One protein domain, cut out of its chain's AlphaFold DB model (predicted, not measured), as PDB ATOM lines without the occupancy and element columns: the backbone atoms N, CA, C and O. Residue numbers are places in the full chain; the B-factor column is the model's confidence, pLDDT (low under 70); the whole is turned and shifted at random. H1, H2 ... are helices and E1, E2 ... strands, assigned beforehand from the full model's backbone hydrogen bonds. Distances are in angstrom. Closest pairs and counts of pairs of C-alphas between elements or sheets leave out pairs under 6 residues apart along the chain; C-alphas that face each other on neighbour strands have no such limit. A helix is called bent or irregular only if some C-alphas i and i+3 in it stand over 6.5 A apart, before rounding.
ATOM      1  N   ASN A 117      -8.585  25.923  40.192       98.00
ATOM      2  CA  ASN A 117      -9.483  25.115  39.364       98.00
ATOM      3  C   ASN A 117      -8.736  24.021  38.605       98.00
ATOM      4  O   ASN A 117      -9.251  22.912  38.508       98.00
ATOM      5  N   ILE A 118      -7.492  24.273  38.185       98.25
ATOM      6  CA  ILE A 118      -6.607  23.217  37.669       98.25
ATOM      7  C   ILE A 118      -6.433  22.122  38.729       98.25
ATOM      8  O   ILE A 118      -6.628  20.941  38.450       98.25
ATOM      9  N   ASN A 119      -6.150  22.500  39.977       98.19
ATOM     10  CA  ASN A 119      -5.982  21.531  41.062       98.19
ATOM     11  C   ASN A 119      -7.283  20.797  41.411       98.19
ATOM     12  O   ASN A 119      -7.242  19.631  41.810       98.19
ATOM     13  N   MET A 120      -8.438  21.448  41.263       98.25
ATOM     14  CA  MET A 120      -9.744  20.803  41.411       98.25
ATOM     15  C   MET A 120     -10.000  19.781  40.300       98.25
ATOM     16  O   MET A 120     -10.467  18.683  40.598       98.25
ATOM     17  N   GLU A 121      -9.653  20.092  39.050       98.19
ATOM     18  CA  GLU A 121      -9.761  19.159  37.922       98.19
ATOM     19  C   GLU A 121      -8.823  17.956  38.083       98.19
ATOM     20  O   GLU A 121      -9.246  16.821  37.875       98.19
ATOM     21  N   ILE A 122      -7.591  18.173  38.556       98.06
ATOM     22  CA  ILE A 122      -6.655  17.092  38.903       98.06
ATOM     23  C   ILE A 122      -7.240  16.201  40.004       98.06
ATOM     24  O   ILE A 122      -7.254  14.982  39.869       98.06
ATOM     25  N   ALA A 123      -7.739  16.784  41.099       97.81
ATOM     26  CA  ALA A 123      -8.312  16.006  42.198       97.81
ATOM     27  C   ALA A 123      -9.526  15.177  41.746       97.81
ATOM     28  O   ALA A 123      -9.686  14.040  42.182       97.81
ATOM     29  N   LYS A 124     -10.343  15.724  40.839       97.75
ATOM     30  CA  LYS A 124     -11.473  15.017  40.228       97.75
ATOM     31  C   LYS A 124     -11.016  13.841  39.359       97.75
ATOM     32  O   LYS A 124     -11.593  12.764  39.458       97.75
ATOM     33  N   GLU A 125      -9.967  14.012  38.557       96.75
ATOM     34  CA  GLU A 125      -9.396  12.930  37.733       96.75
ATOM     35  C   GLU A 125      -8.881  11.762  38.593       96.75
ATOM     36  O   GLU A 125      -8.983  10.595  38.213       96.75
ATOM     37  N   LEU A 126      -8.360  12.071  39.783       96.25
ATOM     38  CA  LEU A 126      -7.814  11.092  40.724       96.25
ATOM     39  C   LEU A 126      -8.873  10.402  41.594       96.25
ATOM     40  O   LEU A 126      -8.530   9.462  42.311       96.25
ATOM     41  N   GLU A 127     -10.133  10.842  41.575       96.00
ATOM     42  CA  GLU A 127     -11.146  10.456  42.568       96.00
ATOM     43  C   GLU A 127     -11.379   8.938  42.629       96.00
ATOM     44  O   GLU A 127     -11.531   8.370  43.710       96.00
ATOM     45  N   ASN A 128     -11.307   8.251  41.487       94.00
ATOM     46  CA  ASN A 128     -11.508   6.803  41.411       94.00
ATOM     47  C   ASN A 128     -10.311   5.988  41.937       94.00
ATOM     48  O   ASN A 128     -10.471   4.827  42.314       94.00
ATOM     49  N   GLN A 129      -9.101   6.551  41.928       94.50
ATOM     50  CA  GLN A 129      -7.856   5.864  42.290       94.50
ATOM     51  C   GLN A 129      -7.344   6.275  43.676       94.50
ATOM     52  O   GLN A 129      -6.740   5.461  44.377       94.50
ATOM     53  N   ARG A 130      -7.542   7.542  44.047       94.00
ATOM     54  CA  ARG A 130      -7.045   8.207  45.259       94.00
ATOM     55  C   ARG A 130      -8.056   9.257  45.765       94.00
ATOM     56  O   ARG A 130      -7.754  10.451  45.758       94.00
ATOM     57  N   PRO A 131      -9.243   8.837  46.248       94.31
ATOM     58  CA  PRO A 131     -10.289   9.752  46.738       94.31
ATOM     59  C   PRO A 131      -9.878  10.568  47.980       94.31
ATOM     60  O   PRO A 131     -10.523  11.565  48.330       94.31
ATOM     61  N   ASP A 132      -8.810  10.143  48.660       94.50
ATOM     62  CA  ASP A 132      -8.188  10.831  49.790       94.50
ATOM     63  C   ASP A 132      -7.467  12.126  49.381       94.50
ATOM     64  O   ASP A 132      -7.286  13.021  50.206       94.50
ATOM     65  N   ILE A 133      -7.090  12.258  48.107       96.06
ATOM     66  CA  ILE A 133      -6.382  13.430  47.599       96.06
ATOM     67  C   ILE A 133      -7.384  14.536  47.276       96.06
ATOM     68  O   ILE A 133      -8.293  14.374  46.466       96.06
ATOM     69  N   LYS A 134      -7.197  15.699  47.905       97.06
ATOM     70  CA  LYS A 134      -7.989  16.912  47.666       97.06
ATOM     71  C   LYS A 134      -7.157  17.970  46.942       97.06
ATOM     72  O   LYS A 134      -5.932  17.964  47.016       97.06
ATOM     73  N   TYR A 135      -7.824  18.917  46.284       96.62
ATOM     74  CA  TYR A 135      -7.160  19.934  45.455       96.62
ATOM     75  C   TYR A 135      -6.084  20.741  46.211       96.62
ATOM     76  O   TYR A 135      -5.054  21.090  45.642       96.62
ATOM     77  N   TYR A 136      -6.289  21.004  47.507       95.50
ATOM     78  CA  TYR A 136      -5.382  21.821  48.317       95.50
ATOM     79  C   TYR A 136      -4.055  21.129  48.666       95.50
ATOM     80  O   TYR A 136      -3.125  21.805  49.092       95.50
ATOM     81  N   VAL A 137      -3.929  19.806  48.476       96.00
ATOM     82  CA  VAL A 137      -2.654  19.088  48.683       96.00
ATOM     83  C   VAL A 137      -1.885  18.827  47.389       96.00
ATOM     84  O   VAL A 137      -0.769  18.320  47.460       96.00
ATOM     85  N   ILE A 138      -2.437  19.155  46.215       96.38
ATOM     86  CA  ILE A 138      -1.827  18.811  44.920       96.38
ATOM     87  C   ILE A 138      -0.424  19.410  44.781       96.38
ATOM     88  O   ILE A 138       0.517  18.660  44.530       96.38
ATOM     89  N   GLU A 139      -0.258  20.714  45.034       94.00
ATOM     90  CA  GLU A 139       1.059  21.373  44.968       94.00
ATOM     91  C   GLU A 139       2.070  20.707  45.903       94.00
ATOM     92  O   GLU A 139       3.192  20.402  45.510       94.00
ATOM     93  N   TYR A 140       1.653  20.403  47.135       94.56
ATOM     94  CA  TYR A 140       2.507  19.720  48.098       94.56
ATOM     95  C   TYR A 140       2.919  18.330  47.602       94.56
ATOM     96  O   TYR A 140       4.100  17.987  47.650       94.56
ATOM     97  N   LEU A 141       1.977  17.535  47.094       95.50
ATOM     98  CA  LEU A 141       2.253  16.191  46.590       95.50
ATOM     99  C   LEU A 141       3.189  16.207  45.380       95.50
ATOM    100  O   LEU A 141       4.007  15.302  45.254       95.50
ATOM    101  N   MET A 142       3.135  17.245  44.544       94.44
ATOM    102  CA  MET A 142       4.086  17.427  43.446       94.44
ATOM    103  C   MET A 142       5.530  17.610  43.935       94.44
ATOM    104  O   MET A 142       6.458  17.124  43.294       94.44
ATOM    105  N   THR A 143       5.735  18.235  45.098       92.81
ATOM    106  CA  THR A 143       7.078  18.366  45.703       92.81
ATOM    107  C   THR A 143       7.611  17.060  46.298       92.81
ATOM    108  O   THR A 143       8.787  16.972  46.656       92.81
ATOM    109  N   LYS A 144       6.765  16.033  46.451       93.94
ATOM    110  CA  LYS A 144       7.126  14.761  47.084       93.94
ATOM    111  C   LYS A 144       7.295  13.673  46.041       93.94
ATOM    112  O   LYS A 144       6.469  13.523  45.152       93.94
ATOM    113  N   ASN A 145       8.345  12.864  46.195       91.88
ATOM    114  CA  ASN A 145       8.622  11.720  45.319       91.88
ATOM    115  C   ASN A 145       8.552  12.081  43.821       91.88
ATOM    116  O   ASN A 145       7.994  11.319  43.035       91.88
ATOM    117  N   GLU A 146       9.055  13.263  43.445       93.31
ATOM    118  CA  GLU A 146       9.011  13.777  42.065       93.31
ATOM    119  C   GLU A 146       7.580  13.890  41.491       93.31
ATOM    120  O   GLU A 146       7.379  13.769  40.288       93.31
ATOM    121  N   GLY A 147       6.559  14.071  42.338       94.56
ATOM    122  CA  GLY A 147       5.150  14.136  41.937       94.56
ATOM    123  C   GLY A 147       4.525  12.792  41.561       94.56
ATOM    124  O   GLY A 147       3.416  12.756  41.023       94.56
ATOM    125  N   LYS A 148       5.197  11.673  41.850       96.50
ATOM    126  CA  LYS A 148       4.698  10.323  41.557       96.50
ATOM    127  C   LYS A 148       3.840   9.794  42.702       96.50
ATOM    128  O   LYS A 148       4.321   9.540  43.809       96.50
ATOM    129  N   LEU A 149       2.568   9.541  42.416       95.06
ATOM    130  CA  LEU A 149       1.614   8.942  43.343       95.06
ATOM    131  C   LEU A 149       1.464   7.449  43.088       95.06
ATOM    132  O   LEU A 149       1.177   7.027  41.973       95.06
ATOM    133  N   LYS A 150       1.585   6.647  44.147       94.50
ATOM    134  CA  LYS A 150       1.281   5.214  44.093       94.50
ATOM    135  C   LYS A 150      -0.171   4.953  44.485       94.50
ATOM    136  O   LYS A 150      -0.699   5.590  45.400       94.50
ATOM    137  N   TYR A 151      -0.790   3.986  43.818       94.62
ATOM    138  CA  TYR A 151      -2.095   3.434  44.183       94.62
ATOM    139  C   TYR A 151      -2.165   1.947  43.812       94.62
ATOM    140  O   TYR A 151      -1.348   1.459  43.030       94.62
ATOM    141  N   LEU A 152      -3.107   1.204  44.395       93.88
ATOM    142  CA  LEU A 152      -3.314  -0.210  44.074       93.88
ATOM    143  C   LEU A 152      -4.409  -0.361  43.019       93.88
ATOM    144  O   LEU A 152      -5.513   0.150  43.183       93.88
ATOM    145  N   LYS A 153      -4.122  -1.128  41.965       93.69
ATOM    146  CA  LYS A 153      -5.100  -1.565  40.964       93.69
ATOM    147  C   LYS A 153      -4.943  -3.064  40.759       93.69
ATOM    148  O   LYS A 153      -3.866  -3.528  40.391       93.69
ATOM    149  N   ASN A 154      -6.002  -3.831  41.021       92.88
ATOM    150  CA  ASN A 154      -6.009  -5.297  40.895       92.88
ATOM    151  C   ASN A 154      -4.840  -5.976  41.642       92.88
ATOM    152  O   ASN A 154      -4.149  -6.832  41.093       92.88
ATOM    153  N   GLY A 155      -4.568  -5.533  42.875       92.12
ATOM    154  CA  GLY A 155      -3.497  -6.076  43.720       92.12
ATOM    155  C   GLY A 155      -2.070  -5.700  43.302       92.12
ATOM    156  O   GLY A 155      -1.121  -6.135  43.949       92.12
ATOM    157  N   LYS A 156      -1.888  -4.884  42.256       94.75
ATOM    158  CA  LYS A 156      -0.577  -4.390  41.818       94.75
ATOM    159  C   LYS A 156      -0.459  -2.890  42.054       94.75
ATOM    160  O   LYS A 156      -1.397  -2.136  41.800       94.75
ATOM    161  N   ALA A 157       0.711  -2.459  42.518       95.00
ATOM    162  CA  ALA A 157       1.031  -1.040  42.605       95.00
ATOM    163  C   ALA A 157       1.105  -0.438  41.196       95.00
ATOM    164  O   ALA A 157       1.701  -1.018  40.288       95.00
ATOM    165  N   GLN A 158       0.480   0.715  41.026       96.75
ATOM    166  CA  GLN A 158       0.506   1.551  39.834       96.75
ATOM    167  C   GLN A 158       0.977   2.951  40.230       96.75
ATOM    168  O   GLN A 158       0.939   3.308  41.412       96.75
ATOM    169  N   ILE A 159       1.442   3.724  39.249       96.38
ATOM    170  CA  ILE A 159       1.970   5.077  39.451       96.38
ATOM    171  C   ILE A 159       1.183   6.057  38.582       96.38
ATOM    172  O   ILE A 159       0.914   5.769  37.420       96.38
ATOM    173  N   ILE A 160       0.850   7.208  39.155       95.88
ATOM    174  CA  ILE A 160       0.332   8.385  38.455       95.88
ATOM    175  C   ILE A 160       1.374   9.494  38.594       95.88
ATOM    176  O   ILE A 160       1.855   9.738  39.701       95.88
ATOM    177  N   ASP A 161       1.724  10.151  37.492       96.94
ATOM    178  CA  ASP A 161       2.616  11.312  37.493       96.94
ATOM    179  C   ASP A 161       1.789  12.604  37.492       96.94
ATOM    180  O   ASP A 161       1.140  12.945  36.499       96.94
ATOM    181  N   LEU A 162       1.799  13.320  38.618       97.19
ATOM    182  CA  LEU A 162       1.059  14.573  38.764       97.19
ATOM    183  C   LEU A 162       1.582  15.685  37.854       97.19
ATOM    184  O   LEU A 162       0.810  16.569  37.494       97.19
ATOM    185  N   ASN A 163       2.860  15.669  37.470       95.50
ATOM    186  CA  ASN A 163       3.424  16.714  36.616       95.50
ATOM    187  C   ASN A 163       2.880  16.611  35.194       95.50
ATOM    188  O   ASN A 163       2.550  17.630  34.588       95.50
ATOM    189  N   VAL A 164       2.753  15.382  34.683       96.31
ATOM    190  CA  VAL A 164       2.157  15.116  33.368       96.31
ATOM    191  C   VAL A 164       0.702  15.570  33.368       96.31
ATOM    192  O   VAL A 164       0.324  16.402  32.546       96.31
ATOM    193  N   LEU A 165      -0.075  15.116  34.355       96.88
ATOM    194  CA  LEU A 165      -1.488  15.467  34.465       96.88
ATOM    195  C   LEU A 165      -1.691  16.982  34.627       96.88
ATOM    196  O   LEU A 165      -2.549  17.573  33.974       96.88
ATOM    197  N   LYS A 166      -0.869  17.650  35.444       96.81
ATOM    198  CA  LYS A 166      -0.949  19.106  35.606       96.81
ATOM    199  C   LYS A 166      -0.608  19.850  34.322       96.81
ATOM    200  O   LYS A 166      -1.275  20.832  34.013       96.81
ATOM    201  N   LYS A 167       0.389  19.398  33.557       96.81
ATOM    202  CA  LYS A 167       0.732  20.008  32.266       96.81
ATOM    203  C   LYS A 167      -0.431  19.914  31.273       96.81
ATOM    204  O   LYS A 167      -0.722  20.894  30.593       96.81
TER     205      LYS A 167
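What this domain is: This is residues 117 to 167 of the 259 residues of an uncharacterized protein of Clostridium sp. IBUN22A (UniProt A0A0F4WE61). Three short helices make a loose triangle at one end of the domain, and a twisted two-stranded hairpin, E1 and E2, runs away from them to its turn at Asn 154 and Gly 155. H1 packs on H2, closest at Asn 119 and Tyr 135, and on H3, closest at Ile 122 and Lys 166, while the second strand of the hairpin, E2, leads straight into H3 with no residue between them. The printed part has 51 residues with three named helices and two named strands, in the order H1, H2, E1, E2, H3; the sheet, in the order E1, E2, is antiparallel and the class is mixed, helices and strands. The whole is compact, with a radius of gyration of the C-alphas of 10.4 A, yet only just elongated in outline, spanning 32 by 21 by 17 A.

How they stand to each other: H1, residues 117 to 125, touches H2, residues 135 to 142, and their closest C-alphas, those of Asn 119 and Tyr 135, are 4.8 A apart. Their lines are about perpendicular, at 84 degrees. E1, residues 148 to 153, and E2, residues 156 to 161, form a hairpin, antiparallel, with 147 degrees between their directions. Across it N 149 and O 160 are 2.8 A apart and N 153 and O 156 are 2.9 A apart, both within hydrogen-bond range. H1 is apart from E1 and from E2, and H2 is apart from E2. H3, residues 162 to 167, touches H1 at a steep tilt of 52 degrees, opposite ways, and the closest C-alphas are those of Ile 122 and Lys 166, 6.9 A. H2 and H3 are close but not clearly touching, with the C-alphas of Met 142 and Leu 162 closest at 6.3 A. In H1 and H3 every O i to N i+4 pair is within hydrogen-bond range; in H2 it is 2 of 4.

Where its parts are: H1 begins at C-alpha 117, (-9.483, 25.115, 39.364), and is 12.3 A long. H2 is 11.7 A long and irregular, with C-alphas 136 and 139 7.3 A apart. E1 begins at C-alpha 148, (4.698, 10.323, 41.557), and measures 15.4 A; E2 measures 16.6 A. H3, 8.5 A long, ends at C-alpha 167, (0.732, 20.008, 32.266).

The domain as a whole: The two C-alphas farthest apart, those of Asn 117 and Gly 155, are 32.1 A from each other. The printed part has no cut. The link from H1 to H2 is short, with 9 residues; the links H2 to E1, E1 to E2 and E2 to H3 are tight. The mean pLDDT of the printed part is 95.6, and no printed residue is under 70.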